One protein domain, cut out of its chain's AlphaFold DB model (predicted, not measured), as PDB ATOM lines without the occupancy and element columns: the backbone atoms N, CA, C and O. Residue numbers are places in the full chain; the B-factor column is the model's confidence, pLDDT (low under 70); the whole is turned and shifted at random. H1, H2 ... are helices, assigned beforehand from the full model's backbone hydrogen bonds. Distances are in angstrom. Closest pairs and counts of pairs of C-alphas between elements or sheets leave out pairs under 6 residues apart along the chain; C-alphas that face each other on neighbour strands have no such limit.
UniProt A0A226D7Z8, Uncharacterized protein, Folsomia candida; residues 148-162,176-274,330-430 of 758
ATOM      1  N   TYR A 148     167.361 147.788 142.317       89.50
ATOM      2  CA  TYR A 148     166.991 146.373 142.357       89.50
ATOM      3  C   TYR A 148     167.453 145.628 141.105       89.50
ATOM      4  O   TYR A 148     168.081 144.582 141.219       89.50
ATOM      5  N   ASP A 149     167.253 146.201 139.914       87.94
ATOM      6  CA  ASP A 149     167.739 145.623 138.655       87.94
ATOM      7  C   ASP A 149     169.262 145.427 138.679       87.94
ATOM      8  O   ASP A 149     169.754 144.389 138.246       87.94
ATOM      9  N   SER A 150     170.022 146.389 139.218       86.62
ATOM     10  CA  SER A 150     171.483 146.258 139.327       86.62
ATOM     11  C   SER A 150     171.911 145.103 140.237       86.62
ATOM     12  O   SER A 150     172.917 144.444 139.970       86.62
ATOM     13  N   ILE A 151     171.127 144.831 141.283       85.19
ATOM     14  CA  ILE A 151     171.362 143.739 142.223       85.19
ATOM     15  C   ILE A 151     170.993 142.399 141.583       85.19
ATOM     16  O   ILE A 151     171.842 141.508 141.577       85.19
ATOM     17  N   TRP A 152     169.789 142.274 141.014       83.81
ATOM     18  CA  TRP A 152     169.316 141.047 140.365       83.81
ATOM     19  C   TRP A 152     170.146 140.662 139.150       83.81
ATOM     20  O   TRP A 152     170.387 139.481 138.932       83.81
ATOM     21  N   LYS A 153     170.669 141.636 138.398       81.25
ATOM     22  CA  LYS A 153     171.547 141.360 137.257       81.25
ATOM     23  C   LYS A 153     172.820 140.599 137.652       81.25
ATOM     24  O   LYS A 153     173.406 139.913 136.820       81.25
ATOM     25  N   ARG A 154     173.236 140.644 138.923       74.88
ATOM     26  CA  ARG A 154     174.338 139.803 139.422       74.88
ATOM     27  C   ARG A 154     174.006 138.304 139.381       74.88
ATOM     28  O   ARG A 154     174.935 137.510 139.343       74.88
ATOM     29  N   MET A 155     172.728 137.913 139.318       68.62
ATOM     30  CA  MET A 155     172.325 136.516 139.104       68.62
ATOM     31  C   MET A 155     172.573 136.014 137.677       68.62
ATOM     32  O   MET A 155     172.736 134.812 137.502       68.62
ATOM     33  N   GLU A 156     172.659 136.896 136.670       69.00
ATOM     34  CA  GLU A 156     173.026 136.492 135.298       69.00
ATOM     35  C   GLU A 156     174.466 135.946 135.241       69.00
ATOM     36  O   GLU A 156     174.797 135.138 134.381       69.00
ATOM     37  N   ASN A 157     175.332 136.405 136.151       59.84
ATOM     38  CA  ASN A 157     176.739 136.023 136.250       59.84
ATOM     39  C   ASN A 157     177.123 135.880 137.732       59.84
ATOM     40  O   ASN A 157     177.757 136.796 138.273       59.84
ATOM     41  N   PRO A 158     176.742 134.780 138.411       54.34
ATOM     42  CA  PRO A 158     177.063 134.608 139.822       54.34
ATOM     43  C   PRO A 158     178.584 134.694 139.993       54.34
ATOM     44  O   PRO A 158     179.337 133.926 139.387       54.34
ATOM     45  N   SER A 159     179.054 135.677 140.766       42.25
ATOM     46  CA  SER A 159     180.486 135.878 140.987       42.25
ATOM     47  C   SER A 159     181.106 134.640 141.639       42.25
ATOM     48  O   SER A 159     180.431 133.886 142.340       42.25
ATOM     49  N   ASP A 160     182.420 134.443 141.481       43.25
ATOM     50  CA  ASP A 160     183.144 133.325 142.109       43.25
ATOM     51  C   ASP A 160     182.956 133.257 143.640       43.25
ATOM     52  O   ASP A 160     183.089 132.193 144.234       43.25
ATOM     53  N   THR A 161     182.599 134.368 144.289       41.28
ATOM     54  CA  THR A 161     182.252 134.453 145.716       41.28
ATOM     55  C   THR A 161     180.867 133.900 146.072       41.28
ATOM     56  O   THR A 161     180.703 133.413 147.186       41.28
ATOM     57  N   VAL A 162     179.902 133.886 145.142       44.09
ATOM     58  CA  VAL A 162     178.618 133.165 145.299       44.09
ATOM     59  C   VAL A 162     178.838 131.643 145.185       44.09
ATOM     60  O   VAL A 162     178.054 130.856 145.700       44.09
ATOM     61  N   ASP A 176     171.918 114.022 142.558       46.47
ATOM     62  CA  ASP A 176     171.747 115.219 143.396       46.47
ATOM     63  C   ASP A 176     170.501 116.064 143.046       46.47
ATOM     64  O   ASP A 176     170.572 117.168 142.499       46.47
ATOM     65  N   SER A 177     169.313 115.515 143.316       45.31
ATOM     66  CA  SER A 177     168.016 116.189 143.125       45.31
ATOM     67  C   SER A 177     167.589 117.030 144.339       45.31
ATOM     68  O   SER A 177     167.043 118.116 144.164       45.31
ATOM     69  N   ALA A 178     167.891 116.595 145.566       37.88
ATOM     70  CA  ALA A 178     167.504 117.306 146.790       37.88
ATOM     71  C   ALA A 178     168.343 118.576 147.045       37.88
ATOM     72  O   ALA A 178     167.824 119.593 147.508       37.88
ATOM     73  N   TRP A 179     169.629 118.566 146.682       40.97
ATOM     74  CA  TRP A 179     170.523 119.727 146.815       40.97
ATOM     75  C   TRP A 179     170.248 120.825 145.770       40.97
ATOM     76  O   TRP A 179     170.701 121.966 145.876       40.97
ATOM     77  N   LEU A 180     169.457 120.480 144.756       49.53
ATOM     78  CA  LEU A 180     169.081 121.310 143.626       49.53
ATOM     79  C   LEU A 180     168.181 122.486 144.028       49.53
ATOM     80  O   LEU A 180     168.495 123.633 143.720       49.53
ATOM     81  N   MET A 181     167.102 122.203 144.762       45.50
ATOM     82  CA  MET A 181     166.086 123.185 145.171       45.50
ATOM     83  C   MET A 181     166.557 124.063 146.338       45.50
ATOM     84  O   MET A 181     166.208 125.243 146.415       45.50
ATOM     85  N   ALA A 182     167.416 123.519 147.208       45.91
ATOM     86  CA  ALA A 182     168.046 124.277 148.288       45.91
ATOM     87  C   ALA A 182     168.898 125.438 147.742       45.91
ATOM     88  O   ALA A 182     168.782 126.561 148.222       45.91
ATOM     89  N   SER A 183     169.660 125.203 146.666       47.56
ATOM     90  CA  SER A 183     170.498 126.245 146.053       47.56
ATOM     91  C   SER A 183     169.710 127.398 145.416       47.56
ATOM     92  O   SER A 183     170.154 128.541 145.467       47.56
ATOM     93  N   ILE A 184     168.508 127.127 144.885       56.53
ATOM     94  CA  ILE A 184     167.589 128.163 144.378       56.53
ATOM     95  C   ILE A 184     167.184 129.095 145.523       56.53
ATOM     96  O   ILE A 184     167.203 130.315 145.386       56.53
ATOM     97  N   SER A 185     166.855 128.506 146.671       60.81
ATOM     98  CA  SER A 185     166.449 129.257 147.858       60.81
ATOM     99  C   SER A 185     167.595 130.107 148.414       60.81
ATOM    100  O   SER A 185     167.358 131.237 148.830       60.81
ATOM    101  N   GLU A 186     168.832 129.602 148.382       62.09
ATOM    102  CA  GLU A 186     170.033 130.328 148.826       62.09
ATOM    103  C   GLU A 186     170.360 131.534 147.930       62.09
ATOM    104  O   GLU A 186     170.574 132.632 148.447       62.09
ATOM    105  N   GLU A 187     170.329 131.379 146.598       65.12
ATOM    106  CA  GLU A 187     170.577 132.491 145.664       65.12
ATOM    107  C   GLU A 187     169.529 133.603 145.811       65.12
ATOM    108  O   GLU A 187     169.876 134.785 145.904       65.12
ATOM    109  N   PHE A 188     168.245 133.236 145.899       70.62
ATOM    110  CA  PHE A 188     167.182 134.200 146.185       70.62
ATOM    111  C   PHE A 188     167.389 134.860 147.549       70.62
ATOM    112  O   PHE A 188     167.233 136.072 147.658       70.62
ATOM    113  N   HIS A 189     167.769 134.101 148.580       69.94
ATOM    114  CA  HIS A 189     167.990 134.624 149.927       69.94
ATOM    115  C   HIS A 189     169.109 135.676 149.972       69.94
ATOM    116  O   HIS A 189     168.900 136.756 150.529       69.94
ATOM    117  N   ASP A 190     170.261 135.413 149.351       71.88
ATOM    118  CA  ASP A 190     171.384 136.355 149.319       71.88
ATOM    119  C   ASP A 190     171.021 137.661 148.602       71.88
ATOM    120  O   ASP A 190     171.299 138.754 149.104       71.88
ATOM    121  N   VAL A 191     170.343 137.566 147.457       75.19
ATOM    122  CA  VAL A 191     169.891 138.745 146.711       75.19
ATOM    123  C   VAL A 191     168.843 139.533 147.501       75.19
ATOM    124  O   VAL A 191     168.899 140.762 147.581       75.19
ATOM    125  N   SER A 192     167.918 138.821 148.136       75.75
ATOM    126  CA  SER A 192     166.858 139.384 148.965       75.75
ATOM    127  C   SER A 192     167.427 140.122 150.192       75.75
ATOM    128  O   SER A 192     166.956 141.209 150.540       75.75
ATOM    129  N   ARG A 193     168.504 139.601 150.801       77.25
ATOM    130  CA  ARG A 193     169.266 140.283 151.861       77.25
ATOM    131  C   ARG A 193     169.908 141.575 151.353       77.25
ATOM    132  O   ARG A 193     169.786 142.611 152.004       77.25
ATOM    133  N   ASP A 194     170.550 141.539 150.187       80.38
ATOM    134  CA  ASP A 194     171.201 142.714 149.599       80.38
ATOM    135  C   ASP A 194     170.190 143.820 149.260       80.38
ATOM    136  O   ASP A 194     170.436 144.988 149.563       80.38
ATOM    137  N   ILE A 195     169.026 143.468 148.709       82.38
ATOM    138  CA  ILE A 195     167.939 144.419 148.421       82.38
ATOM    139  C   ILE A 195     167.448 145.092 149.702       82.38
ATOM    140  O   ILE A 195     167.328 146.318 149.748       82.38
ATOM    141  N   ARG A 196     167.216 144.312 150.765       77.12
ATOM    142  CA  ARG A 196     166.771 144.851 152.061       77.12
ATOM    143  C   ARG A 196     167.867 145.614 152.811       77.12
ATOM    144  O   ARG A 196     167.552 146.394 153.704       77.12
ATOM    145  N   SER A 197     169.136 145.456 152.430       76.31
ATOM    146  CA  SER A 197     170.250 146.241 152.982       76.31
ATOM    147  C   SER A 197     170.329 147.673 152.434       76.31
ATOM    148  O   SER A 197     171.013 148.524 153.018       76.31
ATOM    149  N   ILE A 198     169.632 147.970 151.326       76.44
ATOM    150  CA  ILE A 198     169.586 149.321 150.769       76.44
ATOM    151  C   ILE A 198     168.945 150.244 151.810       76.44
ATOM    152  O   ILE A 198     167.804 150.055 152.222       76.44
ATOM    153  N   LYS A 199     169.669 151.290 152.221       67.12
ATOM    154  CA  LYS A 199     169.116 152.336 153.089       67.12
ATOM    155  C   LYS A 199     168.096 153.157 152.306       67.12
ATOM    156  O   LYS A 199     168.458 154.071 151.565       67.12
ATOM    157  N   LEU A 200     166.824 152.820 152.462       66.50
ATOM    158  CA  LEU A 200     165.723 153.579 151.881       66.50
ATOM    159  C   LEU A 200     165.385 154.785 152.782       66.50
ATOM    160  O   LEU A 200     165.791 154.848 153.941       66.50
ATOM    161  N   GLN A 201     164.683 155.781 152.230       64.88
ATOM    162  CA  GLN A 201     164.279 156.993 152.960       64.88
ATOM    163  C   GLN A 201     163.543 156.622 154.273       64.88
ATOM    164  O   GLN A 201     162.768 155.660 154.261       64.88
ATOM    165  N   PRO A 202     163.745 157.370 155.378       55.16
ATOM    166  CA  PRO A 202     163.331 157.001 156.741       55.16
ATOM    167  C   PRO A 202     161.825 157.187 157.013       55.16
ATOM    168  O   PRO A 202     161.430 157.791 158.005       55.16
ATOM    169  N   ASN A 203     160.964 156.706 156.117       57.81
ATOM    170  CA  ASN A 203     159.518 156.710 156.307       57.81
ATOM    171  C   ASN A 203     159.082 155.275 156.632       57.81
ATOM    172  O   ASN A 203     158.822 154.478 155.731       57.81
ATOM    173  N   ASP A 204     159.106 154.950 157.925       56.88
ATOM    174  CA  ASP A 204     158.939 153.583 158.433       56.88
ATOM    175  C   ASP A 204     157.488 153.081 158.443       56.88
ATOM    176  O   ASP A 204     157.275 151.870 158.515       56.88
ATOM    177  N   ASP A 205     156.507 153.981 158.333       67.06
ATOM    178  CA  ASP A 205     155.090 153.620 158.381       67.06
ATOM    179  C   ASP A 205     154.546 153.291 156.983       67.06
ATOM    180  O   ASP A 205     154.703 154.064 156.029       67.06
ATOM    181  N   TYR A 206     153.871 152.143 156.872       75.44
ATOM    182  CA  TYR A 206     153.075 151.801 155.697       75.44
ATOM    183  C   TYR A 206     151.783 152.611 155.713       75.44
ATOM    184  O   TYR A 206     151.038 152.585 156.692       75.44
ATOM    185  N   LEU A 207     151.493 153.303 154.614       79.44
ATOM    186  CA  LEU A 207     150.196 153.945 154.416       79.44
ATOM    187  C   LEU A 207     149.497 153.245 153.261       79.44
ATOM    188  O   LEU A 207     149.909 153.366 152.106       79.44
ATOM    189  N   ILE A 208     148.446 152.500 153.580       82.56
ATOM    190  CA  ILE A 208     147.556 151.930 152.574       82.56
ATOM    191  C   ILE A 208     146.631 153.050 152.104       82.56
ATOM    192  O   ILE A 208     146.067 153.786 152.918       82.56
ATOM    193  N   GLY A 209     146.504 153.207 150.786       76.62
ATOM    194  CA  GLY A 209     145.562 154.156 150.201       76.62
ATOM    195  C   GLY A 209     144.126 153.943 150.709       76.62
ATOM    196  O   GLY A 209     143.788 152.866 151.202       76.62
ATOM    197  N   PRO A 210     143.256 154.959 150.609       75.62
ATOM    198  CA  PRO A 210     141.901 154.857 151.134       75.62
ATOM    199  C   PRO A 210     141.115 153.728 150.448       75.62
ATOM    200  O   PRO A 210     141.159 153.595 149.226       75.62
ATOM    201  N   HIS A 211     140.362 152.973 151.253       79.25
ATOM    202  CA  HIS A 211     139.349 151.998 150.824       79.25
ATOM    203  C   HIS A 211     139.842 150.926 149.826       79.25
ATOM    204  O   HIS A 211     139.304 150.852 148.717       79.25
ATOM    205  N   PRO A 212     140.833 150.075 150.177       85.50
ATOM    206  CA  PRO A 212     141.130 148.917 149.341       85.50
ATOM    207  C   PRO A 212     139.898 148.022 149.243       85.50
ATOM    208  O   PRO A 212     139.061 147.974 150.151       85.50
ATOM    209  N   TYR A 213     139.781 147.326 148.121       87.81
ATOM    210  CA  TYR A 213     138.611 146.516 147.842       87.81
ATOM    211  C   TYR A 213     138.485 145.370 148.855       87.81
ATOM    212  O   TYR A 213     139.428 144.613 149.070       87.81
ATOM    213  N   ILE A 214     137.309 145.224 149.461       89.50
ATOM    214  CA  ILE A 214     136.958 144.073 150.300       89.50
ATOM    215  C   ILE A 214     135.782 143.362 149.614       89.50
ATOM    216  O   ILE A 214     134.789 144.031 149.305       89.50
ATOM    217  N   PRO A 215     135.875 142.045 149.355       89.25
ATOM    218  CA  PRO A 215     134.873 141.299 148.598       89.25
ATOM    219  C   PRO A 215     133.423 141.403 149.072       89.25
ATOM    220  O   PRO A 215     133.129 141.604 150.250       89.25
ATOM    221  N   TYR A 216     132.514 141.185 148.116       87.25
ATOM    222  CA  TYR A 216     131.057 141.066 148.289       87.25
ATOM    223  C   TYR A 216     130.323 142.282 148.876       87.25
ATOM    224  O   TYR A 216     129.154 142.158 149.254       87.25
ATOM    225  N   GLY A 217     130.977 143.443 148.930       79.44
ATOM    226  CA  GLY A 217     130.323 144.735 149.131       79.44
ATOM    227  C   GLY A 217     129.835 145.364 147.820       79.44
ATOM    228  O   GLY A 217     130.233 144.967 146.720       79.44
ATOM    229  N   ASP A 218     129.013 146.408 147.943       75.00
ATOM    230  CA  ASP A 218     128.427 147.113 146.791       75.00
ATOM    231  C   ASP A 218     129.476 147.871 145.954       75.00
ATOM    232  O   ASP A 218     129.292 148.104 144.757       75.00
ATOM    233  N   ALA A 219     130.606 148.245 146.562       81.88
ATOM    234  CA  ALA A 219     131.630 149.062 145.920       81.88
ATOM    235  C   ALA A 219     132.443 148.271 144.871       81.88
ATOM    236  O   ALA A 219     132.942 147.189 145.189       81.88
ATOM    237  N   PRO A 220     132.611 148.794 143.638       85.06
ATOM    238  CA  PRO A 220     133.486 148.204 142.628       85.06
ATOM    239  C   PRO A 220     134.958 148.347 142.982       85.06
ATOM    240  O   PRO A 220     135.350 149.220 143.762       85.06
ATOM    241  N   ILE A 221     135.785 147.521 142.341       86.69
ATOM    242  CA  ILE A 221     137.226 147.756 142.331       86.69
ATOM    243  C   ILE A 221     137.453 149.119 141.677       86.69
ATOM    244  O   ILE A 221     137.062 149.360 140.533       86.69
ATOM    245  N   THR A 222     138.057 150.039 142.429       82.38
ATOM    246  CA  THR A 222     138.326 151.389 141.931       82.38
ATOM    247  C   THR A 222     139.474 151.326 140.935       82.38
ATOM    248  O   THR A 222     140.626 151.130 141.327       82.38
ATOM    249  N   THR A 223     139.146 151.507 139.657       83.56
ATOM    250  CA  THR A 223     140.111 151.572 138.562       83.56
ATOM    251  C   THR A 223     140.401 153.024 138.202       83.56
ATOM    252  O   THR A 223     139.516 153.788 137.818       83.56
ATOM    253  N   ASP A 224     141.663 153.422 138.331       88.12
ATOM    254  CA  ASP A 224     142.153 154.715 137.870       88.12
ATOM    255  C   ASP A 224     143.324 154.521 136.896       88.12
ATOM    256  O   ASP A 224     144.087 153.556 136.987       88.12
ATOM    257  N   ASN A 225     143.462 155.437 135.931       91.69
ATOM    258  CA  ASN A 225     144.463 155.316 134.864       91.69
ATOM    259  C   ASN A 225     145.896 155.248 135.402       91.69
ATOM    260  O   ASN A 225     146.759 154.621 134.784       91.69
ATOM    261  N   LYS A 226     146.165 155.896 136.540       90.25
ATOM    262  CA  LYS A 226     147.492 155.900 137.144       90.25
ATOM    263  C   LYS A 226     147.790 154.538 137.774       90.25
ATOM    264  O   LYS A 226     148.821 153.964 137.441       90.25
ATOM    265  N   GLY A 227     146.880 153.998 138.585       90.19
ATOM    266  CA  GLY A 227     146.994 152.663 139.173       90.19
ATOM    267  C   GLY A 227     147.156 151.567 138.118       90.19
ATOM    268  O   GLY A 227     148.048 150.734 138.233       90.19
ATOM    269  N   LEU A 228     146.382 151.618 137.026       93.25
ATOM    270  CA  LEU A 228     146.534 150.684 135.899       93.25
ATOM    271  C   LEU A 228     147.898 150.802 135.205       93.25
ATOM    272  O   LEU A 228     148.506 149.792 134.855       93.25
ATOM    273  N   THR A 229     148.390 152.029 135.015       93.44
ATOM    274  CA  THR A 229     149.715 152.264 134.420       93.44
ATOM    275  C   THR A 229     150.820 151.699 135.313       93.44
ATOM    276  O   THR A 229     151.752 151.071 134.812       93.44
ATOM    277  N   GLU A 230     150.712 151.889 136.629       92.00
ATOM    278  CA  GLU A 230     151.663 151.353 137.605       92.00
ATOM    279  C   GLU A 230     151.605 149.823 137.666       92.00
ATOM    280  O   GLU A 230     152.647 149.183 137.550       92.00
ATOM    281  N   ALA A 231     150.412 149.226 137.735       93.44
ATOM    282  CA  ALA A 231     150.221 147.776 137.693       93.44
ATOM    283  C   ALA A 231     150.822 147.158 136.419       93.44
ATOM    284  O   ALA A 231     151.574 146.183 136.484       93.44
ATOM    285  N   ASN A 232     150.570 147.767 135.255       95.00
ATOM    286  CA  ASN A 232     151.171 147.326 134.001       95.00
ATOM    287  C   ASN A 232     152.703 147.454 134.031       95.00
ATOM    288  O   ASN A 232     153.396 146.572 133.535       95.00
ATOM    289  N   ALA A 233     153.259 148.508 134.634       93.69
ATOM    290  CA  ALA A 233     154.708 148.648 134.765       93.69
ATOM    291  C   ALA A 233     155.341 147.526 135.613       93.69
ATOM    292  O   ALA A 233     156.449 147.089 135.295       93.69
ATOM    293  N   LEU A 234     154.645 147.030 136.645       93.81
ATOM    294  CA  LEU A 234     155.077 145.856 137.419       93.81
ATOM    295  C   LEU A 234     155.084 144.593 136.543       93.81
ATOM    296  O   LEU A 234     156.090 143.888 136.499       93.81
ATOM    297  N   LEU A 235     154.016 144.361 135.772       94.56
ATOM    298  CA  LEU A 235     153.924 143.235 134.834       94.56
ATOM    299  C   LEU A 235     155.022 143.278 133.758       94.56
ATOM    300  O   LEU A 235     155.684 142.275 133.492       94.56
ATOM    301  N   GLN A 236     155.276 144.447 133.167       94.62
ATOM    302  CA  GLN A 236     156.364 144.604 132.198       94.62
ATOM    303  C   GLN A 236     157.738 144.366 132.838       94.62
ATOM    304  O   GLN A 236     158.624 143.805 132.193       94.62
ATOM    305  N   ALA A 237     157.931 144.750 134.107       92.81
ATOM    306  CA  ALA A 237     159.161 144.440 134.829       92.81
ATOM    307  C   ALA A 237     159.351 142.925 134.989       92.81
ATOM    308  O   ALA A 237     160.455 142.442 134.759       92.81
ATOM    309  N   THR A 238     158.291 142.172 135.288       91.81
ATOM    310  CA  THR A 238     158.334 140.705 135.328       91.81
ATOM    311  C   THR A 238     158.813 140.117 134.000       91.81
ATOM    312  O   THR A 238     159.797 139.373 133.966       91.81
ATOM    313  N   PHE A 239     158.193 140.502 132.883       93.50
ATOM    314  CA  PHE A 239     158.596 140.003 131.565       93.50
ATOM    315  C   PHE A 239     160.021 140.406 131.179       93.50
ATOM    316  O   PHE A 239     160.710 139.643 130.506       93.50
ATOM    317  N   ALA A 240     160.492 141.569 131.630       91.69
ATOM    318  CA  ALA A 240     161.856 142.032 131.401       91.69
ATOM    319  C   ALA A 240     162.913 141.357 132.297       91.69
ATOM    320  O   ALA A 240     164.106 141.572 132.079       91.69
ATOM    321  N   ARG A 241     162.521 140.572 133.306       91.31
ATOM    322  CA  ARG A 241     163.459 139.904 134.222       91.31
ATOM    323  C   ARG A 241     163.518 138.390 134.059       91.31
ATOM    324  O   ARG A 241     164.438 137.780 134.586       91.31
ATOM    325  N   LYS A 242     162.621 137.773 133.280       90.62
ATOM    326  CA  LYS A 242     162.651 136.317 133.031       90.62
ATOM    327  C   LYS A 242     164.004 135.837 132.483       90.62
ATOM    328  O   LYS A 242     164.498 134.791 132.877       90.62
ATOM    329  N   GLN A 243     164.662 136.653 131.655       88.56
ATOM    330  CA  GLN A 243     165.999 136.354 131.132       88.56
ATOM    331  C   GLN A 243     167.105 136.260 132.192       88.56
ATOM    332  O   GLN A 243     168.151 135.698 131.880       88.56
ATOM    333  N   TYR A 244     166.901 136.749 133.421       86.94
ATOM    334  CA  TYR A 244     167.902 136.644 134.493       86.94
ATOM    335  C   TYR A 244     168.180 135.197 134.902       86.94
ATOM    336  O   TYR A 244     169.209 134.915 135.512       86.94
ATOM    337  N   PHE A 245     167.283 134.278 134.540       84.25
ATOM    338  CA  PHE A 245     167.448 132.858 134.803       84.25
ATOM    339  C   PHE A 245     168.219 132.125 133.697       84.25
ATOM    340  O   PHE A 245     168.710 131.029 133.930       84.25
ATOM    341  N   ASN A 246     168.393 132.710 132.508       83.69
ATOM    342  CA  ASN A 246     169.011 132.020 131.373       83.69
ATOM    343  C   ASN A 246     170.428 131.521 131.683       83.69
ATOM    344  O   ASN A 246     171.318 132.307 131.995       83.69
ATOM    345  N   GLY A 247     170.654 130.213 131.519       75.31
ATOM    346  CA  GLY A 247     171.973 129.600 131.684       75.31
ATOM    347  C   GLY A 247     172.469 129.524 133.128       75.31
ATOM    348  O   GLY A 247     173.572 129.025 133.355       75.31
ATOM    349  N   ASN A 248     171.677 129.980 134.103       73.88
ATOM    350  CA  ASN A 248     172.002 129.796 135.507       73.88
ATOM    351  C   ASN A 248     171.635 128.374 135.971       73.88
ATOM    352  O   ASN A 248     171.111 127.546 135.218       73.88
ATOM    353  N   ARG A 249     171.907 128.078 137.243       71.44
ATOM    354  CA  ARG A 249     171.635 126.758 137.808       71.44
ATOM    355  C   ARG A 249     170.143 126.410 137.796       71.44
ATOM    356  O   ARG A 249     169.804 125.281 137.463       71.44
ATOM    357  N   ILE A 250     169.264 127.363 138.105       74.69
ATOM    358  CA  ILE A 250     167.804 127.178 138.090       74.69
ATOM    359  C   ILE A 250     167.321 126.723 136.704       74.69
ATOM    360  O   ILE A 250     166.580 125.748 136.599       74.69
ATOM    361  N   ASP A 251     167.787 127.377 135.641       78.06
ATOM    362  CA  ASP A 251     167.446 127.032 134.257       78.06
ATOM    363  C   ASP A 251     167.911 125.623 133.865       78.06
ATOM    364  O   ASP A 251     167.135 124.850 133.300       78.06
ATOM    365  N   VAL A 252     169.144 125.249 134.224       74.44
ATOM    366  CA  VAL A 252     169.665 123.886 134.004       74.44
ATOM    367  C   VAL A 252     168.794 122.841 134.707       74.44
ATOM    368  O   VAL A 252     168.490 121.794 134.136       74.44
ATOM    369  N   ASN A 253     168.346 123.141 135.923       73.38
ATOM    370  CA  ASN A 253     167.542 122.233 136.733       73.38
ATOM    371  C   ASN A 253     166.146 122.021 136.153       73.38
ATOM    372  O   ASN A 253     165.699 120.879 136.051       73.38
ATOM    373  N   PHE A 254     165.473 123.098 135.734       78.19
ATOM    374  CA  PHE A 254     164.179 122.976 135.066       78.19
ATOM    375  C   PHE A 254     164.293 122.204 133.768       78.19
ATOM    376  O   PHE A 254     163.507 121.288 133.552       78.19
ATOM    377  N   LYS A 255     165.296 122.506 132.936       79.25
ATOM    378  CA  LYS A 255     165.535 121.749 131.702       79.25
ATOM    379  C   LYS A 255     165.703 120.259 131.981       79.25
ATOM    380  O   LYS A 255     165.100 119.466 131.270       79.25
ATOM    381  N   ARG A 256     166.443 119.883 133.032       75.06
ATOM    382  CA  ARG A 256     166.595 118.477 133.435       75.06
ATOM    383  C   ARG A 256     165.261 117.848 133.833       75.06
ATOM    384  O   ARG A 256     164.893 116.842 133.253       75.06
ATOM    385  N   ILE A 257     164.516 118.441 134.768       75.19
ATOM    386  CA  ILE A 257     163.245 117.855 135.239       75.19
ATOM    387  C   ILE A 257     162.224 117.743 134.094       75.19
ATOM    388  O   ILE A 257     161.518 116.741 133.978       75.19
ATOM    389  N   ILE A 258     162.167 118.757 133.223       79.50
ATOM    390  CA  ILE A 258     161.320 118.751 132.027       79.50
ATOM    391  C   ILE A 258     161.755 117.623 131.081       79.50
ATOM    392  O   ILE A 258     160.909 116.850 130.636       79.50
ATOM    393  N   GLN A 259     163.055 117.494 130.800       78.06
ATOM    394  CA  GLN A 259     163.587 116.435 129.942       78.06
ATOM    395  C   GLN A 259     163.294 115.043 130.519       78.06
ATOM    396  O   GLN A 259     162.711 114.220 129.819       78.06
ATOM    397  N   ASP A 260     163.574 114.817 131.807       73.81
ATOM    398  CA  ASP A 260     163.287 113.562 132.508       73.81
ATOM    399  C   ASP A 260     161.802 113.192 132.399       73.81
ATOM    400  O   ASP A 260     161.435 112.028 132.216       73.81
ATOM    401  N   TYR A 261     160.910 114.179 132.512       78.25
ATOM    402  CA  TYR A 261     159.481 113.955 132.340       78.25
ATOM    403  C   TYR A 261     159.136 113.465 130.933       78.25
ATOM    404  O   TYR A 261     158.345 112.527 130.786       78.25
ATOM    405  N   PHE A 262     159.723 114.080 129.908       77.62
ATOM    406  CA  PHE A 262     159.481 113.708 128.521       77.62
ATOM    407  C   PHE A 262     160.074 112.350 128.163       77.62
ATOM    408  O   PHE A 262     159.357 111.536 127.584       77.62
ATOM    409  N   ASP A 263     161.309 112.073 128.573       74.50
ATOM    410  CA  ASP A 263     161.993 110.808 128.293       74.50
ATOM    411  C   ASP A 263     161.198 109.614 128.837       74.50
ATOM    412  O   ASP A 263     161.023 108.604 128.144       74.50
ATOM    413  N   ASN A 264     160.619 109.773 130.035       68.69
ATOM    414  CA  ASN A 264     159.719 108.791 130.639       68.69
ATOM    415  C   ASN A 264     158.418 108.612 129.848       68.69
ATOM    416  O   ASN A 264     157.990 107.481 129.634       68.69
ATOM    417  N   LYS A 265     157.793 109.699 129.373       70.19
ATOM    418  CA  LYS A 265     156.600 109.598 128.511       70.19
ATOM    419  C   LYS A 265     156.894 108.938 127.161       70.19
ATOM    420  O   LYS A 265     155.982 108.375 126.565       70.19
ATOM    421  N   THR A 266     158.131 109.015 126.672       66.69
ATOM    422  CA  THR A 266     158.549 108.430 125.388       66.69
ATOM    423  C   THR A 266     159.173 107.033 125.501       66.69
ATOM    424  O   THR A 266     159.645 106.514 124.493       66.69
ATOM    425  N   CYS A 267     159.151 106.407 126.686       57.53
ATOM    426  CA  CYS A 267     159.674 105.056 126.943       57.53
ATOM    427  C   CYS A 267     161.181 104.870 126.669       57.53
ATOM    428  O   CYS A 267     161.603 103.778 126.297       57.53
ATOM    429  N   ILE A 268     162.011 105.903 126.856       51.84
ATOM    430  CA  ILE A 268     163.469 105.795 126.625       51.84
ATOM    431  C   ILE A 268     164.201 105.147 127.823       51.84
ATOM    432  O   ILE A 268     165.331 104.686 127.687       51.84
ATOM    433  N   ASN A 269     163.551 105.029 128.985       49.53
ATOM    434  CA  ASN A 269     164.170 104.466 130.184       49.53
ATOM    435  C   ASN A 269     163.902 102.960 130.325       49.53
ATOM    436  O   ASN A 269     162.906 102.519 130.897       49.53
ATOM    437  N   GLU A 270     164.840 102.173 129.809       46.97
ATOM    438  CA  GLU A 270     164.933 100.729 130.005       46.97
ATOM    439  C   GLU A 270     165.227 100.402 131.489       46.97
ATOM    440  O   GLU A 270     166.264 100.788 132.025       46.97
ATOM    441  N   GLY A 271     164.343  99.658 132.174       53.00
ATOM    442  CA  GLY A 271     164.750  98.836 133.330       53.00
ATOM    443  C   GLY A 271     163.972  98.954 134.647       53.00
ATOM    444  O   GLY A 271     164.172  98.105 135.518       53.00
ATOM    445  N   LYS A 272     163.065  99.922 134.823       54.00
ATOM    446  CA  LYS A 272     162.075  99.908 135.920       54.00
ATOM    447  C   LYS A 272     160.735 100.406 135.393       54.00
ATOM    448  O   LYS A 272     160.658 101.540 134.935       54.00
ATOM    449  N   GLU A 273     159.690  99.584 135.469       60.44
ATOM    450  CA  GLU A 273     158.315 100.032 135.218       60.44
ATOM    451  C   GLU A 273     157.919 101.026 136.322       60.44
ATOM    452  O   GLU A 273     157.439 100.650 137.392       60.44
ATOM    453  N   ALA A 274     158.219 102.306 136.110       70.69
ATOM    454  CA  ALA A 274     157.791 103.373 136.997       70.69
ATOM    455  C   ALA A 274     156.263 103.483 136.935       70.69
ATOM    456  O   ALA A 274     155.686 103.549 135.848       70.69
ATOM    457  N   ASP A 330     144.940 142.099 159.844       92.31
ATOM    458  CA  ASP A 330     143.914 143.044 159.430       92.31
ATOM    459  C   ASP A 330     143.381 142.703 158.029       92.31
ATOM    460  O   ASP A 330     144.137 142.402 157.103       92.31
ATOM    461  N   ILE A 331     142.062 142.776 157.862       93.44
ATOM    462  CA  ILE A 331     141.382 142.420 156.612       93.44
ATOM    463  C   ILE A 331     141.776 143.322 155.428       93.44
ATOM    464  O   ILE A 331     141.838 142.862 154.288       93.44
ATOM    465  N   VAL A 332     142.086 144.592 155.691       92.88
ATOM    466  CA  VAL A 332     142.582 145.576 154.717       92.88
ATOM    467  C   VAL A 332     143.974 145.162 154.244       92.88
ATOM    468  O   VAL A 332     144.236 145.157 153.041       92.88
ATOM    469  N   ASN A 333     144.842 144.739 155.169       92.81
ATOM    470  CA  ASN A 333     146.179 144.238 154.843       92.81
ATOM    471  C   ASN A 333     146.096 142.975 153.981       92.81
ATOM    472  O   ASN A 333     146.713 142.922 152.918       92.81
ATOM    473  N   LEU A 334     145.278 141.998 154.386       94.19
ATOM    474  CA  LEU A 334     145.060 140.763 153.622       94.19
ATOM    475  C   LEU A 334     144.489 141.042 152.228       94.19
ATOM    476  O   LEU A 334     144.892 140.406 151.251       94.19
ATOM    477  N   SER A 335     143.610 142.042 152.108       94.19
ATOM    478  CA  SER A 335     143.179 142.523 150.802       94.19
ATOM    479  C   SER A 335     144.358 143.013 149.978       94.19
ATOM    480  O   SER A 335     144.558 142.516 148.877       94.19
ATOM    481  N   VAL A 336     145.188 143.921 150.470       93.25
ATOM    482  CA  VAL A 336     146.345 144.398 149.698       93.25
ATOM    483  C   VAL A 336     147.282 143.246 149.295       93.25
ATOM    484  O   VAL A 336     147.741 143.216 148.151       93.25
ATOM    485  N   CYS A 337     147.499 142.251 150.164       93.19
ATOM    486  CA  CYS A 337     148.260 141.041 149.828       93.19
ATOM    487  C   CYS A 337     147.647 140.278 148.648       93.19
ATOM    488  O   CYS A 337     148.345 139.941 147.693       93.19
ATOM    489  N   ALA A 338     146.331 140.064 148.673       94.19
ATOM    490  CA  ALA A 338     145.613 139.432 147.573       94.19
ATOM    491  C   ALA A 338     145.709 140.243 146.262       94.19
ATOM    492  O   ALA A 338     145.724 139.661 145.181       94.19
ATOM    493  N   SER A 339     145.840 141.575 146.342       94.31
ATOM    494  CA  SER A 339     146.051 142.460 145.184       94.31
ATOM    495  C   SER A 339     147.413 142.183 144.574       94.31
ATOM    496  O   SER A 339     147.555 142.086 143.361       94.31
ATOM    497  N   ALA A 340     148.395 142.042 145.470       92.81
ATOM    498  CA  ALA A 340     149.729 141.517 145.244       92.81
ATOM    499  C   ALA A 340     149.721 140.355 144.248       92.81
ATOM    500  O   ALA A 340     150.134 140.443 143.090       92.81
ATOM    501  N   LEU A 341     149.156 139.261 144.747       92.25
ATOM    502  CA  LEU A 341     149.189 137.936 144.140       92.25
ATOM    503  C   LEU A 341     148.427 137.833 142.815       92.25
ATOM    504  O   LEU A 341     148.723 136.958 142.011       92.25
ATOM    505  N   CYS A 342     147.520 138.764 142.511       92.44
ATOM    506  CA  CYS A 342     146.887 138.810 141.190       92.44
ATOM    507  C   CYS A 342     147.926 138.928 140.055       92.44
ATOM    508  O   CYS A 342     147.691 138.417 138.957       92.44
ATOM    509  N   LEU A 343     149.090 139.541 140.322       90.69
ATOM    510  CA  LEU A 343     150.184 139.663 139.358       90.69
ATOM    511  C   LEU A 343     150.782 138.304 138.959       90.69
ATOM    512  O   LEU A 343     151.091 138.113 137.785       90.69
ATOM    513  N   THR A 344     150.929 137.354 139.889       89.12
ATOM    514  CA  THR A 344     151.534 136.049 139.574       89.12
ATOM    515  C   THR A 344     150.604 135.213 138.697       89.12
ATOM    516  O   THR A 344     151.057 134.685 137.687       89.12
ATOM    517  N   THR A 345     149.290 135.190 138.959       86.69
ATOM    518  CA  THR A 345     148.328 134.536 138.039       86.69
ATOM    519  C   THR A 345     148.236 135.230 136.696       86.69
ATOM    520  O   THR A 345     148.014 134.567 135.689       86.69
ATOM    521  N   CYS A 346     148.389 136.557 136.650       91.06
ATOM    522  CA  CYS A 346     148.379 137.273 135.376       91.06
ATOM    523  C   CYS A 346     149.447 136.722 134.421       91.06
ATOM    524  O   CYS A 346     149.252 136.720 133.207       91.06
ATOM    525  N   VAL A 347     150.576 136.288 134.982       89.19
ATOM    526  CA  VAL A 347     151.723 135.746 134.254       89.19
ATOM    527  C   VAL A 347     151.573 134.248 134.010       89.19
ATOM    528  O   VAL A 347     151.877 133.778 132.916       89.19
ATOM    529  N   ASP A 348     151.106 133.505 135.011       82.94
ATOM    530  CA  ASP A 348     151.088 132.045 134.949       82.94
ATOM    531  C   ASP A 348     149.816 131.468 134.308       82.94
ATOM    532  O   ASP A 348     149.900 130.462 133.619       82.94
ATOM    533  N   TYR A 349     148.641 132.086 134.492       78.62
ATOM    534  CA  TYR A 349     147.343 131.462 134.175       78.62
ATOM    535  C   TYR A 349     146.666 132.011 132.922       78.62
ATOM    536  O   TYR A 349     145.907 131.294 132.275       78.62
ATOM    537  N   VAL A 350     146.886 133.278 132.566       88.44
ATOM    538  CA  VAL A 350     146.106 133.902 131.486       88.44
ATOM    539  C   VAL A 350     146.378 133.203 130.152       88.44
ATOM    540  O   VAL A 350     147.498 133.201 129.638       88.44
ATOM    541  N   GLY A 351     145.326 132.628 129.569       86.06
ATOM    542  CA  GLY A 351     145.386 131.871 128.322       86.06
ATOM    543  C   GLY A 351     145.933 130.444 128.442       86.06
ATOM    544  O   GLY A 351     146.162 129.814 127.405       86.06
ATOM    545  N   THR A 352     146.154 129.919 129.651       86.62
ATOM    546  CA  THR A 352     146.501 128.502 129.849       86.62
ATOM    547  C   THR A 352     145.256 127.611 129.835       86.62
ATOM    548  O   THR A 352     144.125 128.083 129.705       86.62
ATOM    549  N   MET A 353     145.451 126.289 129.912       84.75
ATOM    550  CA  MET A 353     144.338 125.331 129.941       84.75
ATOM    551  C   MET A 353     143.450 125.513 131.178       84.75
ATOM    552  O   MET A 353     142.248 125.271 131.097       84.75
ATOM    553  N   GLU A 354     144.049 125.947 132.284       82.81
ATOM    554  CA  GLU A 354     143.390 126.132 133.577       82.81
ATOM    555  C   GLU A 354     142.839 127.543 133.768       82.81
ATOM    556  O   GLU A 354     142.239 127.816 134.800       82.81
ATOM    557  N   ASP A 355     143.002 128.440 132.790       87.88
ATOM    558  CA  ASP A 355     142.424 129.777 132.858       87.88
ATOM    559  C   ASP A 355     140.909 129.666 133.122       87.88
ATOM    560  O   ASP A 355     140.187 129.120 132.279       87.88
ATOM    561  N   PRO A 356     140.392 130.207 134.245       84.25
ATOM    562  CA  PRO A 356     138.960 130.208 134.541       84.25
ATOM    563  C   PRO A 356     138.162 131.101 133.574       84.25
ATOM    564  O   PRO A 356     136.933 131.173 133.647       84.25
ATOM    565  N   LYS A 357     138.858 131.802 132.666       86.88
ATOM    566  CA  LYS A 357     138.338 132.742 131.665       86.88
ATOM    567  C   LYS A 357     137.585 133.902 132.306       86.88
ATOM    568  O   LYS A 357     136.665 134.463 131.712       86.88
ATOM    569  N   MET A 358     138.036 134.307 133.494       82.50
ATOM    570  CA  MET A 358     137.507 135.428 134.285       82.50
ATOM    571  C   MET A 358     138.071 136.777 133.826       82.50
ATOM    572  O   MET A 358     138.260 137.687 134.627       82.50
ATOM    573  N   GLY A 359     138.369 136.902 132.532       79.94
ATOM    574  CA  GLY A 359     139.001 138.072 131.928       79.94
ATOM    575  C   GLY A 359     140.470 137.864 131.554       79.94
ATOM    576  O   GLY A 359     141.153 136.995 132.083       79.94
ATOM    577  N   GLY A 360     140.939 138.661 130.590       90.44
ATOM    578  CA  GLY A 360     142.340 138.679 130.168       90.44
ATOM    579  C   GLY A 360     143.238 139.446 131.139       90.44
ATOM    580  O   GLY A 360     142.838 139.783 132.258       90.44
ATOM    581  N   ILE A 361     144.445 139.780 130.675       93.81
ATOM    582  CA  ILE A 361     145.465 140.541 131.420       93.81
ATOM    583  C   ILE A 361     144.867 141.793 132.082       93.81
ATOM    584  O   ILE A 361     145.188 142.110 133.224       93.81
ATOM    585  N   GLU A 362     143.942 142.477 131.411       94.00
ATOM    586  CA  GLU A 362     143.307 143.706 131.890       94.00
ATOM    587  C   GLU A 362     142.578 143.514 133.225       94.00
ATOM    588  O   GLU A 362     142.575 144.412 134.067       94.00
ATOM    589  N   SER A 363     141.978 142.341 133.440       93.56
ATOM    590  CA  SER A 363     141.207 142.050 134.656       93.56
ATOM    591  C   SER A 363     142.124 141.807 135.852       93.56
ATOM    592  O   SER A 363     141.860 142.320 136.939       93.56
ATOM    593  N   TYR A 364     143.250 141.124 135.638       94.00
ATOM    594  CA  TYR A 364     144.283 140.921 136.657       94.00
ATOM    595  C   TYR A 364     145.048 142.212 136.973       94.00
ATOM    596  O   TYR A 364     145.359 142.484 138.134       94.00
ATOM    597  N   LEU A 365     145.298 143.058 135.968       94.25
ATOM    598  CA  LEU A 365     145.867 144.388 136.188       94.25
ATOM    599  C   LEU A 365     144.926 145.252 137.030       94.25
ATOM    600  O   LEU A 365     145.380 145.843 138.006       94.25
ATOM    601  N   ALA A 366     143.627 145.265 136.721       94.56
ATOM    602  CA  ALA A 366     142.629 145.964 137.531       94.56
ATOM    603  C   ALA A 366     142.568 145.419 138.968       94.56
ATOM    604  O   ALA A 366     142.555 146.200 139.919       94.56
ATOM    605  N   ALA A 367     142.605 144.096 139.136       94.31
ATOM    606  CA  ALA A 367     142.623 143.445 140.442       94.31
ATOM    607  C   ALA A 367     143.891 143.766 141.255       94.31
ATOM    608  O   ALA A 367     143.828 143.825 142.480       94.31
ATOM    609  N   SER A 368     145.027 144.033 140.601       94.00
ATOM    610  CA  SER A 368     146.285 144.327 141.296       94.00
ATOM    611  C   SER A 368     146.448 145.786 141.743       94.00
ATOM    612  O   SER A 368     147.361 146.065 142.515       94.00
ATOM    613  N   ILE A 369     145.545 146.701 141.371       92.62
ATOM    614  CA  ILE A 369     145.682 148.146 141.630       92.62
ATOM    615  C   ILE A 369     145.902 148.497 143.111       92.62
ATOM    616  O   ILE A 369     146.677 149.410 143.397       92.62
ATOM    617  N   ASP A 370     145.268 147.827 144.075       90.56
ATOM    618  CA  ASP A 370     145.385 148.238 145.483       90.56
ATOM    619  C   ASP A 370     146.808 148.092 146.036       90.56
ATOM    620  O   ASP A 370     147.217 148.889 146.880       90.56
ATOM    621  N   SER A 371     147.607 147.157 145.511       90.38
ATOM    622  CA  SER A 371     149.021 147.040 145.886       90.38
ATOM    623  C   SER A 371     149.855 148.224 145.396       90.38
ATOM    624  O   SER A 371     150.795 148.637 146.068       90.38
ATOM    625  N   THR A 372     149.476 148.844 144.275       89.00
ATOM    626  CA  THR A 372     150.154 150.046 143.754       89.00
ATOM    627  C   THR A 372     149.911 151.276 144.635       89.00
ATOM    628  O   THR A 372     150.703 152.217 144.635       89.00
ATOM    629  N   LYS A 373     148.845 151.254 145.445       87.75
ATOM    630  CA  LYS A 373     148.460 152.353 146.343       87.75
ATOM    631  C   LYS A 373     149.174 152.313 147.697       87.75
ATOM    632  O   LYS A 373     148.968 153.222 148.503       87.75
ATOM    633  N   VAL A 374     149.979 151.285 147.971       87.38
ATOM    634  CA  VAL A 374     150.734 151.177 149.226       87.38
ATOM    635  C   VAL A 374     151.924 152.126 149.192       87.38
ATOM    636  O   VAL A 374     152.761 152.087 148.291       87.38
ATOM    637  N   GLN A 375     152.013 152.976 150.207       82.00
ATOM    638  CA  GLN A 375     153.133 153.884 150.411       82.00
ATOM    639  C   GLN A 375     154.023 153.390 151.553       82.00
ATOM    640  O   GLN A 375     153.592 152.630 152.418       82.00
ATOM    641  N   GLY A 376     155.260 153.883 151.575       79.19
ATOM    642  CA  GLY A 376     156.272 153.512 152.561       79.19
ATOM    643  C   GLY A 376     157.483 152.896 151.879       79.19
ATOM    644  O   GLY A 376     157.366 152.197 150.872       79.19
ATOM    645  N   SER A 377     158.673 153.172 152.402       76.44
ATOM    646  CA  SER A 377     159.910 152.696 151.779       76.44
ATOM    647  C   SER A 377     160.102 151.187 151.924       76.44
ATOM    648  O   SER A 377     160.842 150.589 151.157       76.44
ATOM    649  N   ARG A 378     159.394 150.543 152.852       78.50
ATOM    650  CA  ARG A 378     159.547 149.118 153.145       78.50
ATOM    651  C   ARG A 378     158.695 148.180 152.278       78.50
ATOM    652  O   ARG A 378     158.860 146.974 152.379       78.50
ATOM    653  N   PHE A 379     157.774 148.696 151.457       83.44
ATOM    654  CA  PHE A 379     156.923 147.870 150.581       83.44
ATOM    655  C   PHE A 379     157.563 147.537 149.218       83.44
ATOM    656  O   PHE A 379     157.439 146.399 148.765       83.44
ATOM    657  N   PRO A 380     158.290 148.463 148.554       86.75
ATOM    658  CA  PRO A 380     158.936 148.187 147.273       86.75
ATOM    659  C   PRO A 380     159.834 146.939 147.209       86.75
ATOM    660  O   PRO A 380     159.766 146.278 146.176       86.75
ATOM    661  N   PRO A 381     160.643 146.587 148.233       85.50
ATOM    662  CA  PRO A 381     161.399 145.328 148.237       85.50
ATOM    663  C   PRO A 381     160.521 144.078 148.108       85.50
ATOM    664  O   PRO A 381     160.898 143.120 147.445       85.50
ATOM    665  N   GLU A 382     159.329 144.093 148.703       86.19
ATOM    666  CA  GLU A 382     158.430 142.937 148.686       86.19
ATOM    667  C   GLU A 382     157.745 142.785 147.324       86.19
ATOM    668  O   GLU A 382     157.669 141.689 146.771       86.19
ATOM    669  N   MET A 383     157.328 143.901 146.719       89.56
ATOM    670  CA  MET A 383     156.851 143.903 145.330       89.56
ATOM    671  C   MET A 383     157.934 143.462 144.344       89.56
ATOM    672  O   MET A 383     157.630 142.820 143.343       89.56
ATOM    673  N   ASP A 384     159.191 143.797 144.618       90.06
ATOM    674  CA  ASP A 384     160.324 143.379 143.806       90.06
ATOM    675  C   ASP A 384     160.560 141.858 143.876       90.06
ATOM    676  O   ASP A 384     160.743 141.224 142.834       90.06
ATOM    677  N   GLU A 385     160.454 141.261 145.070       87.19
ATOM    678  CA  GLU A 385     160.498 139.803 145.254       87.19
ATOM    679  C   GLU A 385     159.345 139.113 144.505       87.19
ATOM    680  O   GLU A 385     159.577 138.158 143.762       87.19
ATOM    681  N   LEU A 386     158.119 139.646 144.599       89.38
ATOM    682  CA  LEU A 386     156.963 139.145 143.846       89.38
ATOM    683  C   LEU A 386     157.193 139.181 142.326       89.38
ATOM    684  O   LEU A 386     156.898 138.211 141.628       89.38
ATOM    685  N   ILE A 387     157.732 140.288 141.806       91.50
ATOM    686  CA  ILE A 387     158.042 140.454 140.379       91.50
ATOM    687  C   ILE A 387     159.051 139.410 139.916       91.50
ATOM    688  O   ILE A 387     158.899 138.866 138.821       91.50
ATOM    689  N   MET A 388     160.072 139.135 140.730       88.50
ATOM    690  CA  MET A 388     161.088 138.132 140.420       88.50
ATOM    691  C   MET A 388     160.547 136.719 140.427       88.50
ATOM    692  O   MET A 388     160.890 135.928 139.550       88.50
ATOM    693  N   VAL A 389     159.676 136.407 141.378       86.94
ATOM    694  CA  VAL A 389     158.995 135.122 141.390       86.94
ATOM    695  C   VAL A 389     158.115 134.958 140.153       86.94
ATOM    696  O   VAL A 389     158.206 133.946 139.462       86.94
ATOM    697  N   ALA A 390     157.324 135.973 139.806       90.00
ATOM    698  CA  ALA A 390     156.530 135.939 138.584       90.00
ATOM    699  C   ALA A 390     157.426 135.816 137.330       90.00
ATOM    700  O   ALA A 390     157.073 135.142 136.364       90.00
ATOM    701  N   ALA A 391     158.627 136.406 137.345       90.31
ATOM    702  CA  ALA A 391     159.591 136.279 136.251       90.31
ATOM    703  C   ALA A 391     160.135 134.852 136.125       90.31
ATOM    704  O   ALA A 391     160.315 134.366 135.008       90.31
ATOM    705  N   LEU A 392     160.352 134.173 137.254       86.81
ATOM    706  CA  LEU A 392     160.744 132.769 137.296       86.81
ATOM    707  C   LEU A 392     159.644 131.866 136.718       86.81
ATOM    708  O   LEU A 392     159.939 130.996 135.896       86.81
ATOM    709  N   MET A 393     158.382 132.117 137.087       87.06
ATOM    710  CA  MET A 393     157.215 131.411 136.536       87.06
ATOM    711  C   MET A 393     157.157 131.566 135.010       87.06
ATOM    712  O   MET A 393     157.057 130.573 134.285       87.06
ATOM    713  N   GLN A 394     157.330 132.793 134.501       89.75
ATOM    714  CA  GLN A 394     157.372 133.043 133.059       89.75
ATOM    715  C   GLN A 394     158.551 132.346 132.368       89.75
ATOM    716  O   GLN A 394     158.364 131.780 131.293       89.75
ATOM    717  N   HIS A 395     159.755 132.391 132.951       88.75
ATOM    718  CA  HIS A 395     160.936 131.718 132.394       88.75
ATOM    719  C   HIS A 395     160.675 130.223 132.215       88.75
ATOM    720  O   HIS A 395     160.881 129.665 131.140       88.75
ATOM    721  N   LYS A 396     160.123 129.581 133.245       85.25
ATOM    722  CA  LYS A 396     159.737 128.174 133.175       85.25
ATOM    723  C   LYS A 396     158.650 127.934 132.116       85.25
ATOM    724  O   LYS A 396     158.749 126.970 131.362       85.25
ATOM    725  N   ASN A 397     157.652 128.811 131.993       85.75
ATOM    726  CA  ASN A 397     156.635 128.705 130.937       85.75
ATOM    727  C   ASN A 397     157.239 128.808 129.521       85.75
ATOM    728  O   ASN A 397     156.770 128.122 128.610       85.75
ATOM    729  N   ASP A 398     158.301 129.599 129.331       88.06
ATOM    730  CA  ASP A 398     159.050 129.652 128.068       88.06
ATOM    731  C   ASP A 398     159.812 128.336 127.804       88.06
ATOM    732  O   ASP A 398     159.789 127.828 126.678       88.06
ATOM    733  N   LEU A 399     160.431 127.742 128.833       85.62
ATOM    734  CA  LEU A 399     161.091 126.432 128.729       85.62
ATOM    735  C   LEU A 399     160.104 125.330 128.345       85.62
ATOM    736  O   LEU A 399     160.347 124.593 127.389       85.62
ATOM    737  N   LEU A 400     158.962 125.254 129.028       82.88
ATOM    738  CA  LEU A 400     157.921 124.268 128.738       82.88
ATOM    739  C   LEU A 400     157.397 124.411 127.306       82.88
ATOM    740  O   LEU A 400     157.299 123.419 126.581       82.88
ATOM    741  N   ALA A 401     157.161 125.645 126.850       82.56
ATOM    742  CA  ALA A 401     156.762 125.908 125.472       82.56
ATOM    743  C   ALA A 401     157.817 125.431 124.455       82.56
ATOM    744  O   ALA A 401     157.452 124.897 123.405       82.56
ATOM    745  N   SER A 402     159.113 125.565 124.767       81.12
ATOM    746  CA  SER A 402     160.202 125.064 123.913       81.12
ATOM    747  C   SER A 402     160.239 123.533 123.824       81.12
ATOM    748  O   SER A 402     160.570 122.982 122.773       81.12
ATOM    749  N   CYS A 403     159.807 122.849 124.883       69.00
ATOM    750  CA  CYS A 403     159.700 121.393 124.947       69.00
ATOM    751  C   CYS A 403     158.331 120.859 124.479       69.00
ATOM    752  O   CYS A 403     158.082 119.661 124.572       69.00
ATOM    753  N   LYS A 404     157.437 121.719 123.963       63.81
ATOM    754  CA  LYS A 404     156.033 121.390 123.633       63.81
ATOM    755  C   LYS A 404     155.209 120.858 124.829       63.81
ATOM    756  O   LYS A 404     154.229 120.147 124.616       63.81
ATOM    757  N   ALA A 405     155.586 121.192 126.064       58.31
ATOM    758  CA  ALA A 405     154.777 120.953 127.265       58.31
ATOM    759  C   ALA A 405     153.673 122.013 127.415       58.31
ATOM    760  O   ALA A 405     153.716 123.075 126.781       58.31
ATOM    761  N   GLY A 406     152.690 121.739 128.280       52.09
ATOM    762  CA  GLY A 406     151.798 122.782 128.787       52.09
ATOM    763  C   GLY A 406     152.528 123.731 129.739       52.09
ATOM    764  O   GLY A 406     153.659 123.480 130.134       52.09
ATOM    765  N   LYS A 407     151.910 124.872 130.047       50.62
ATOM    766  CA  LYS A 407     152.522 125.991 130.782       50.62
ATOM    767  C   LYS A 407     151.874 126.152 132.164       50.62
ATOM    768  O   LYS A 407     150.855 126.830 132.182       50.62
ATOM    769  N   ILE A 408     152.361 125.571 133.274       52.94
ATOM    770  CA  ILE A 408     151.732 125.836 134.600       52.94
ATOM    771  C   ILE A 408     152.715 125.705 135.775       52.94
ATOM    772  O   ILE A 408     153.349 124.680 135.932       52.94
ATOM    773  N   TRP A 409     152.996 126.733 136.582       56.16
ATOM    774  CA  TRP A 409     153.688 126.502 137.872       56.16
ATOM    775  C   TRP A 409     153.405 127.622 138.851       56.16
ATOM    776  O   TRP A 409     153.966 128.712 138.755       56.16
ATOM    777  N   TRP A 410     152.585 127.295 139.843       46.53
ATOM    778  CA  TRP A 410     152.073 128.238 140.823       46.53
ATOM    779  C   TRP A 410     152.988 128.416 142.058       46.53
ATOM    780  O   TRP A 410     152.973 129.450 142.730       46.53
ATOM    781  N   GLU A 411     153.828 127.431 142.369       54.06
ATOM    782  CA  GLU A 411     154.371 127.244 143.726       54.06
ATOM    783  C   GLU A 411     155.580 128.131 144.056       54.06
ATOM    784  O   GLU A 411     155.897 128.343 145.228       54.06
ATOM    785  N   ALA A 412     156.225 128.727 143.050       47.31
ATOM    786  CA  ALA A 412     157.330 129.662 143.267       47.31
ATOM    787  C   ALA A 412     156.911 130.904 144.087       47.31
ATOM    788  O   ALA A 412     157.758 131.528 144.727       47.31
ATOM    789  N   ALA A 413     155.611 131.249 144.103       53.09
ATOM    790  CA  ALA A 413     155.012 132.377 144.836       53.09
ATOM    791  C   ALA A 413     154.906 132.188 146.351       53.09
ATOM    792  O   ALA A 413     154.688 133.171 147.062       53.09
ATOM    793  N   MET A 414     155.101 130.975 146.868       65.69
ATOM    794  CA  MET A 414     154.810 130.665 148.271       65.69
ATOM    795  C   MET A 414     155.623 131.477 149.299       65.69
ATOM    796  O   MET A 414     155.030 131.948 150.270       65.69
ATOM    797  N   PRO A 415     156.934 131.748 149.124       69.19
ATOM    798  CA  PRO A 415     157.662 132.593 150.074       69.19
ATOM    799  C   PRO A 415     157.059 133.998 150.187       69.19
ATOM    800  O   PRO A 415     156.887 134.528 151.285       69.19
ATOM    801  N   VAL A 416     156.678 134.580 149.050       73.19
ATOM    802  CA  VAL A 416     156.083 135.916 148.969       73.19
ATOM    803  C   VAL A 416     154.667 135.926 149.541       73.19
ATOM    804  O   VAL A 416     154.305 136.841 150.284       73.19
ATOM    805  N   TYR A 417     153.901 134.872 149.252       79.69
ATOM    806  CA  TYR A 417     152.564 134.636 149.786       79.69
ATOM    807  C   TYR A 417     152.530 134.741 151.317       79.69
ATOM    808  O   TYR A 417     151.651 135.409 151.862       79.69
ATOM    809  N   PHE A 418     153.508 134.140 152.006       82.12
ATOM    810  CA  PHE A 418     153.579 134.193 153.466       82.12
ATOM    811  C   PHE A 418     154.129 135.511 154.001       82.12
ATOM    812  O   PHE A 418     153.632 135.998 155.014       82.12
ATOM    813  N   LYS A 419     155.121 136.112 153.337       84.38
ATOM    814  CA  LYS A 419     155.777 137.341 153.811       84.38
ATOM    815  C   LYS A 419     154.870 138.567 153.769       84.38
ATOM    816  O   LYS A 419     154.880 139.353 154.714       84.38
ATOM    817  N   PHE A 420     154.086 138.742 152.704       86.75
ATOM    818  CA  PHE A 420     153.290 139.958 152.483       86.75
ATOM    819  C   PHE A 420     152.376 140.317 153.671       86.75
ATOM    820  O   PHE A 420     152.425 141.467 154.122       86.75
ATOM    821  N   PRO A 421     151.596 139.372 154.230       90.38
ATOM    822  CA  PRO A 421     150.793 139.635 155.421       90.38
ATOM    823  C   PRO A 421     151.620 140.069 156.637       90.38
ATOM    824  O   PRO A 421     151.214 140.994 157.340       90.38
ATOM    825  N   PHE A 422     152.791 139.462 156.874       89.38
ATOM    826  CA  PHE A 422     153.671 139.854 157.982       89.38
ATOM    827  C   PHE A 422     154.209 141.273 157.814       89.38
ATOM    828  O   PHE A 422     154.168 142.066 158.754       89.38
ATOM    829  N   VAL A 423     154.659 141.601 156.603       85.88
ATOM    830  CA  VAL A 423     155.211 142.914 156.262       85.88
ATOM    831  C   VAL A 423     154.178 144.012 156.520       85.88
ATOM    832  O   VAL A 423     154.475 144.981 157.217       85.88
ATOM    833  N   LEU A 424     152.964 143.867 155.974       87.31
ATOM    834  CA  LEU A 424     151.926 144.900 156.066       87.31
ATOM    835  C   LEU A 424     151.357 145.046 157.479       87.31
ATOM    836  O   LEU A 424     151.021 146.151 157.902       87.31
ATOM    837  N   GLN A 425     151.276 143.948 158.227       86.56
ATOM    838  CA  GLN A 425     150.825 143.976 159.616       86.56
ATOM    839  C   GLN A 425     151.905 144.521 160.570       86.56
ATOM    840  O   GLN A 425     151.596 145.051 161.643       86.56
ATOM    841  N   GLY A 426     153.182 144.410 160.193       79.69
ATOM    842  CA  GLY A 426     154.318 144.933 160.940       79.69
ATOM    843  C   GLY A 426     154.436 144.329 162.343       79.69
ATOM    844  O   GLY A 426     154.301 143.125 162.551       79.69
ATOM    845  N   LYS A 427     154.668 145.178 163.354       68.31
ATOM    846  CA  LYS A 427     154.828 144.743 164.760       68.31
ATOM    847  C   LYS A 427     153.537 144.215 165.405       68.31
ATOM    848  O   LYS A 427     153.587 143.764 166.547       68.31
ATOM    849  N   GLY A 428     152.395 144.299 164.719       64.50
ATOM    850  CA  GLY A 428     151.113 143.796 165.216       64.50
ATOM    851  C   GLY A 428     150.975 142.273 165.151       64.50
ATOM    852  O   GLY A 428     150.056 141.724 165.758       64.50
ATOM    853  N   VAL A 429     151.870 141.579 164.438       69.19
ATOM    854  CA  VAL A 429     151.791 140.125 164.283       69.19
ATOM    855  C   VAL A 429     152.302 139.415 165.529       69.19
ATOM    856  O   VAL A 429     153.353 139.731 166.082       69.19
ATOM    857  N   VAL A 430     151.559 138.400 165.961       82.00
ATOM    858  CA  VAL A 430     151.898 137.603 167.143       82.00
ATOM    859  C   VAL A 430     153.007 136.580 166.843       82.00
ATOM    860  O   VAL A 430     153.668 136.117 167.771       82.00
TER     861      VAL A 430
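Overview. This is residues 148 to 162, 176 to 274 and 330 to 430 of the 758 residues of an uncharacterized protein of Folsomia candida (UniProt A0A226D7Z8). One long helix, H7, runs through the core of this helical domain; H3 crosses it on one side, while H5 and H8 pack along it, H8 folding back from H7 as a hairpin. H6 folds back along H5 and touches H3, H1 and H2 lie side by side near the first end of H7, and H4 packs near its other end. The printed part has 215 residues, with eight named helices, H1 to H8 along the chain, and no named strand; the class is all helix. It is compact, with a radius of gyration of the C-alphas of 19.1 A, and spans 62 by 45 by 33 A.

Arrangement. H7, residues 380 to 402, is the hub, touching five other helices. H8, residues 411 to 428, touches it with residues 412 to 420 alone, at a shallow tilt of 8 degrees, opposite ways; the closest C-alphas, of Val 389 and Ala 413, are 5.9 A apart. H5, residues 331 to 348, touches H7 with residues 340 to 348 alone, closest at the C-alphas of Thr 344 and Ala 390, 5.1 A. H3, residues 225 to 245, touches H7 at a steep tilt of 57 degrees, closest at the C-alphas of Lys 242 and Ala 391, 4.4 A. H6, residues 361 to 372, forms a helical hairpin with H5, closest at the C-alphas of Ser 339 and Ser 368, 4.3 A. H4, residues 249 to 265, touches H7 with residues 251 to 258 alone, closest at the C-alphas of Phe 254 and Lys 396, 7.1 A. H2, residues 178 to 197, only just touches H7, with 3 pairs of C-alphas within 8 A, closest at Ile 195 and Pro 381, 6.6 A. H2, H4, H5, H7 and H8 form a bundle, a group of helices set together. H1, residues 148 to 156, touches H2, closest at the C-alphas of Tyr 148 and Ile 195, 6.4 A; H1 and H8 are apart. In H4 and H7 every O i to N i+4 pair is within hydrogen-bond range, against 2 of 5 in H1, which has 5 of 6 O i to N i+3 pairs, 14 of 16 in H2, 14 of 17 in H3, 11 of 14 in H5, 5 of 8 in H6 and 8 of 14 in H8.

Along the chain. H7 measures 32.9 A from C-alpha 380 at (158.936, 148.187, 147.273), H3 32.1 A, H2 29.7 A and H8 27.3 A. H1 begins at C-alpha 148, (166.991, 146.373, 142.357).

Size, cuts and confidence. Residues 163 to 175 and 275 to 329 are not printed; the C-alpha gaps are 19.3 A and 47.6 A. The links H2 to H3 and H5 to H6 are long. Low confidence, under 70, includes residues 176 to 187 and 403 to 415.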